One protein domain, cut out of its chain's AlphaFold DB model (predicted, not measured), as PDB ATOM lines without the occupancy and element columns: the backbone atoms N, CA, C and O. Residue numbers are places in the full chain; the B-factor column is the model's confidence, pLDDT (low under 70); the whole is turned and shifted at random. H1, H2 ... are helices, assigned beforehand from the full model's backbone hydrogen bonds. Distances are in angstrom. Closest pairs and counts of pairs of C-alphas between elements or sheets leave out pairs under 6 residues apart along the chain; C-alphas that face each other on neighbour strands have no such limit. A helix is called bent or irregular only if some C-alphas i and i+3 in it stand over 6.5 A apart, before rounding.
ATOM      1  N   SER A 196     224.197 173.568 132.482       86.88
ATOM      2  CA  SER A 196     223.843 173.341 131.088       86.88
ATOM      3  C   SER A 196     223.156 174.573 130.514       86.88
ATOM      4  O   SER A 196     222.090 174.982 130.979       86.88
ATOM      5  N   VAL A 197     223.708 175.095 129.418       78.25
ATOM      6  CA  VAL A 197     223.077 176.136 128.589       78.25
ATOM      7  C   VAL A 197     221.636 175.750 128.219       78.25
ATOM      8  O   VAL A 197     220.772 176.618 128.119       78.25
ATOM      9  N   ARG A 198     221.342 174.449 128.062       80.00
ATOM     10  CA  ARG A 198     219.976 173.968 127.794       80.00
ATOM     11  C   ARG A 198     219.027 174.223 128.966       80.00
ATOM     12  O   ARG A 198     217.924 174.700 128.732       80.00
ATOM     13  N   CYS A 199     219.460 173.973 130.202       81.69
ATOM     14  CA  CYS A 199     218.652 174.253 131.390       81.69
ATOM     15  C   CYS A 199     218.381 175.748 131.551       81.69
ATOM     16  O   CYS A 199     217.253 176.138 131.825       81.69
ATOM     17  N   GLN A 200     219.405 176.589 131.361       81.81
ATOM     18  CA  GLN A 200     219.246 178.039 131.481       81.81
ATOM     19  C   GLN A 200     218.252 178.572 130.443       81.81
ATOM     20  O   GLN A 200     217.380 179.365 130.783       81.81
ATOM     21  N   ARG A 201     218.325 178.080 129.197       84.19
ATOM     22  CA  ARG A 201     217.356 178.429 128.146       84.19
ATOM     23  C   ARG A 201     215.938 177.990 128.499       84.19
ATOM     24  O   ARG A 201     215.027 178.799 128.369       84.19
ATOM     25  N   ALA A 202     215.756 176.751 128.959       84.06
ATOM     26  CA  ALA A 202     214.444 176.245 129.361       84.06
ATOM     27  C   ALA A 202     213.858 177.054 130.530       84.06
ATOM     28  O   ALA A 202     212.699 177.455 130.489       84.06
ATOM     29  N   PHE A 203     214.680 177.376 131.533       86.06
ATOM     30  CA  PHE A 203     214.274 178.207 132.662       86.06
ATOM     31  C   PHE A 203     213.844 179.614 132.225       86.06
ATOM     32  O   PHE A 203     212.767 180.075 132.602       86.06
ATOM     33  N   SER A 204     214.652 180.291 131.401       87.38
ATOM     34  CA  SER A 204     214.316 181.622 130.882       87.38
ATOM     35  C   SER A 204     213.046 181.595 130.037       87.38
ATOM     36  O   SER A 204     212.174 182.435 130.234       87.38
ATOM     37  N   HIS A 205     212.911 180.608 129.148       89.50
ATOM     38  CA  HIS A 205     211.716 180.426 128.331       89.50
ATOM     39  C   HIS A 205     210.462 180.263 129.200       89.50
ATOM     40  O   HIS A 205     209.499 181.010 129.041       89.50
ATOM     41  N   ASN A 206     210.498 179.358 130.180       87.31
ATOM     42  CA  ASN A 206     209.353 179.099 131.054       87.31
ATOM     43  C   ASN A 206     209.004 180.314 131.920       87.31
ATOM     44  O   ASN A 206     207.829 180.612 132.114       87.31
ATOM     45  N   THR A 207     210.011 181.058 132.384       88.31
ATOM     46  CA  THR A 207     209.796 182.300 133.142       88.31
ATOM     47  C   THR A 207     209.077 183.351 132.293       88.31
ATOM     48  O   THR A 207     208.142 183.985 132.775       88.31
ATOM     49  N   VAL A 208     209.462 183.510 131.021       91.69
ATOM     50  CA  VAL A 208     208.806 184.449 130.094       91.69
ATOM     51  C   VAL A 208     207.370 184.022 129.793       91.69
ATOM     52  O   VAL A 208     206.472 184.858 129.836       91.69
ATOM     53  N   VAL A 209     207.130 182.731 129.540       92.56
ATOM     54  CA  VAL A 209     205.775 182.204 129.297       92.56
ATOM     55  C   VAL A 209     204.865 182.451 130.503       92.56
ATOM     56  O   VAL A 209     203.767 182.982 130.337       92.56
ATOM     57  N   LEU A 210     205.334 182.140 131.716       93.12
ATOM     58  CA  LEU A 210     204.574 182.374 132.948       93.12
ATOM     59  C   LEU A 210     204.310 183.863 133.185       93.12
ATOM     60  O   LEU A 210     203.200 184.231 133.559       93.12
ATOM     61  N   TRP A 211     205.297 184.727 132.937       94.62
ATOM     62  CA  TRP A 211     205.124 186.175 133.066       94.62
ATOM     63  C   TRP A 211     204.094 186.726 132.072       94.62
ATOM     64  O   TRP A 211     203.224 187.511 132.450       94.62
ATOM     65  N   ASN A 212     204.139 186.285 130.815       95.25
ATOM     66  CA  ASN A 212     203.166 186.689 129.800       95.25
ATOM     67  C   ASN A 212     201.751 186.218 130.162       95.25
ATOM     68  O   ASN A 212     200.808 187.001 130.081       95.25
ATOM     69  N   ALA A 213     201.599 184.977 130.633       95.31
ATOM     70  CA  ALA A 213     200.310 184.465 131.092       95.31
ATOM     71  C   ALA A 213     199.780 185.266 132.295       95.31
ATOM     72  O   ALA A 213     198.638 185.728 132.274       95.31
ATOM     73  N   PHE A 214     200.627 185.521 133.295       96.81
ATOM     74  CA  PHE A 214     200.279 186.328 134.463       96.81
ATOM     75  C   PHE A 214     199.838 187.750 134.080       96.81
ATOM     76  O   PHE A 214     198.774 188.200 134.500       96.81
ATOM     77  N   THR A 215     200.621 188.444 133.249       96.12
ATOM     78  CA  THR A 215     200.323 189.825 132.824       96.12
ATOM     79  C   THR A 215     199.138 189.926 131.865       96.12
ATOM     80  O   THR A 215     198.496 190.968 131.808       96.12
ATOM     81  N   SER A 216     198.800 188.851 131.146       97.06
ATOM     82  CA  SER A 216     197.564 188.789 130.355       97.06
ATOM     83  C   SER A 216     196.310 188.639 131.224       97.06
ATOM     84  O   SER A 216     195.236 189.095 130.839       97.06
ATOM     85  N   ALA A 217     196.446 188.017 132.399       97.06
ATOM     86  CA  ALA A 217     195.343 187.760 133.319       97.06
ATOM     87  C   ALA A 217     195.129 188.886 134.345       97.06
ATOM     88  O   ALA A 217     194.064 188.963 134.953       97.06
ATOM     89  N   MET A 218     196.135 189.737 134.567       95.94
ATOM     90  CA  MET A 218     196.142 190.758 135.616       95.94
ATOM     91  C   MET A 218     196.521 192.124 135.043       95.94
ATOM     92  O   MET A 218     197.500 192.238 134.310       95.94
ATOM     93  N   ASP A 219     195.823 193.188 135.448       97.25
ATOM     94  CA  ASP A 219     196.265 194.556 135.154       97.25
ATOM     95  C   ASP A 219     197.429 194.953 136.072       97.25
ATOM     96  O   ASP A 219     197.264 195.537 137.141       97.25
ATOM     97  N   VAL A 220     198.639 194.604 135.646       96.31
ATOM     98  CA  VAL A 220     199.872 194.853 136.403       96.31
ATOM     99  C   VAL A 220     200.250 196.339 136.424       96.31
ATOM    100  O   VAL A 220     201.041 196.755 137.269       96.31
ATOM    101  N   SER A 221     199.700 197.143 135.506       96.69
ATOM    102  CA  SER A 221     200.078 198.550 135.329       96.69
ATOM    103  C   SER A 221     199.605 199.444 136.477       96.69
ATOM    104  O   SER A 221     200.267 200.425 136.818       96.69
ATOM    105  N   SER A 222     198.499 199.064 137.118       95.75
ATOM    106  CA  SER A 222     197.902 199.775 138.250       95.75
ATOM    107  C   SER A 222     198.377 199.265 139.618       95.75
ATOM    108  O   SER A 222     198.011 199.827 140.653       95.75
ATOM    109  N   MET A 223     199.218 198.224 139.653       97.81
ATOM    110  CA  MET A 223     199.646 197.565 140.889       97.81
ATOM    111  C   MET A 223     201.018 198.044 141.383       97.81
ATOM    112  O   MET A 223     201.986 198.154 140.631       97.81
ATOM    113  N   SER A 224     201.148 198.237 142.698       97.50
ATOM    114  CA  SER A 224     202.456 198.368 143.363       97.50
ATOM    115  C   SER A 224     203.250 197.056 143.297       97.50
ATOM    116  O   SER A 224     202.664 195.979 143.189       97.50
ATOM    117  N   THR A 225     204.582 197.084 143.432       95.06
ATOM    118  CA  THR A 225     205.396 195.846 143.366       95.06
ATOM    119  C   THR A 225     204.999 194.829 144.429       95.06
ATOM    120  O   THR A 225     205.028 193.629 144.164       95.06
ATOM    121  N   GLN A 226     204.580 195.277 145.616       94.31
ATOM    122  CA  GLN A 226     204.102 194.367 146.654       94.31
ATOM    123  C   GLN A 226     202.785 193.690 146.253       94.31
ATOM    124  O   GLN A 226     202.629 192.490 146.471       94.31
ATOM    125  N   GLN A 227     201.868 194.425 145.615       97.31
ATOM    126  CA  GLN A 227     200.639 193.847 145.067       97.31
ATOM    127  C   GLN A 227     200.941 192.859 143.939       97.31
ATOM    128  O   GLN A 227     200.389 191.764 143.956       97.31
ATOM    129  N   VAL A 228     201.871 193.184 143.033       97.19
ATOM    130  CA  VAL A 228     202.307 192.266 141.965       97.19
ATOM    131  C   VAL A 228     202.859 190.966 142.548       97.19
ATOM    132  O   VAL A 228     202.482 189.892 142.095       97.19
ATOM    133  N   LYS A 229     203.691 191.034 143.597       96.06
ATOM    134  CA  LYS A 229     204.221 189.837 144.277       96.06
ATOM    135  C   LYS A 229     203.107 188.965 144.863       96.06
ATOM    136  O   LYS A 229     203.092 187.757 144.632       96.06
ATOM    137  N   CYS A 230     202.172 189.567 145.600       97.12
ATOM    138  CA  CYS A 230     201.051 188.838 146.196       97.12
ATOM    139  C   CYS A 230     200.125 188.241 145.125       97.12
ATOM    140  O   CYS A 230     199.730 187.080 145.241       97.12
ATOM    141  N   ALA A 231     199.818 189.005 144.074       97.25
ATOM    142  CA  ALA A 231     198.980 188.570 142.963       97.25
ATOM    143  C   ALA A 231     199.640 187.436 142.171       97.25
ATOM    144  O   ALA A 231     198.984 186.439 141.894       97.25
ATOM    145  N   ALA A 232     200.939 187.535 141.875       96.44
ATOM    146  CA  ALA A 232     201.690 186.479 141.199       96.44
ATOM    147  C   ALA A 232     201.714 185.188 142.027       96.44
ATOM    148  O   ALA A 232     201.473 184.109 141.493       96.44
ATOM    149  N   HIS A 233     201.927 185.286 143.343       95.12
ATOM    150  CA  HIS A 233     201.881 184.122 144.231       95.12
ATOM    151  C   HIS A 233     200.480 183.483 144.286       95.12
ATOM    152  O   HIS A 233     200.356 182.257 144.238       95.12
ATOM    153  N   ALA A 234     199.419 184.291 144.369       96.88
ATOM    154  CA  ALA A 234     198.043 183.795 144.336       96.88
ATOM    155  C   ALA A 234     197.701 183.144 142.985       96.88
ATOM    156  O   ALA A 234     197.104 182.071 142.959       96.88
ATOM    157  N   TRP A 235     198.133 183.757 141.882       97.31
ATOM    158  CA  TRP A 235     197.931 183.255 140.524       97.31
ATOM    159  C   TRP A 235     198.645 181.918 140.290       97.31
ATOM    160  O   TRP A 235     198.023 180.981 139.797       97.31
ATOM    161  N   LEU A 236     199.900 181.781 140.733       95.44
ATOM    162  CA  LEU A 236     200.649 180.519 140.651       95.44
ATOM    163  C   LEU A 236     199.998 179.388 141.458       95.44
ATOM    164  O   LEU A 236     200.116 178.223 141.089       95.44
ATOM    165  N   ARG A 237     199.301 179.707 142.557       94.88
ATOM    166  CA  ARG A 237     198.552 178.704 143.329       94.88
ATOM    167  C   ARG A 237     197.305 178.199 142.615       94.88
ATOM    168  O   ARG A 237     196.924 177.055 142.836       94.88
ATOM    169  N   THR A 238     196.658 179.040 141.814       96.38
ATOM    170  CA  THR A 238     195.446 178.666 141.071       96.38
ATOM    171  C   THR A 238     195.747 178.112 139.681       96.38
ATOM    172  O   THR A 238     194.897 177.432 139.117       96.38
ATOM    173  N   HIS A 239     196.956 178.343 139.163       93.62
ATOM    174  CA  HIS A 239     197.425 177.873 137.859       93.62
ATOM    175  C   HIS A 239     198.742 177.100 138.026       93.62
ATOM    176  O   HIS A 239     199.806 177.607 137.654       93.62
TER     177      HIS A 239
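AT A GLANCE: This is residues 196 to 239 of the 247 residues of an uncharacterized protein of Portunus trituberculatus (UniProt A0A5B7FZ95). One long straight helix, H1, reaches out like an arm, and near its last residues the shorter helix H2 is set crosswise to it, making a rough T with H2 as the bar. The link of residues 218 to 224 loops from the end of H1 to the beginning of H2, and the free part of H1, residues 197 to 209, sticks out from this small body and makes the length. The printed part has 44 residues, with two named helices in the order H1, H2 and no named strand; the class is all helix. The whole is loose, with a radius of gyration of the C-alphas of 12.2 A, and elongated, spanning 37 by 20 by 17 A.

IN THESE COORDINATES: H1, residues 197 to 217, is the longest helix, 30.4 A from first to last C-alpha; it begins at C-alpha 197 (223.077, 176.136, 128.589) and ends at C-alpha 217 (195.343, 187.760, 133.319). H2, residues 225 to 238, is 20.0 A long and ends at C-alpha 238 (195.446, 178.666, 141.071).

HOW THE PARTS SIT: H1 and H2 are close but not clearly touching, with 2 pairs of C-alphas within 8 A. Their closest C-alphas, those of Phe 214 and Ala 232, are 6.9 A apart. Their lines are about perpendicular, at 81 degrees, and their centres are 15.8 A apart. In H1 and H2 every O i to N i+4 pair is within hydrogen-bond range. Neither helix is bent.

THE WHOLE: The two C-alphas farthest apart, those of Ser 196 and Ser 222, are 37.7 A apart. Residues 196 to 209, of which 197 to 209 belong to H1, stand free; the 30 residues without them span 22 by 16 by 10 A. The link from H1 to H2, 7 residues, is short. The printed part has no cut, its mean pLDDT is 92.8, and no printed residue is under 70.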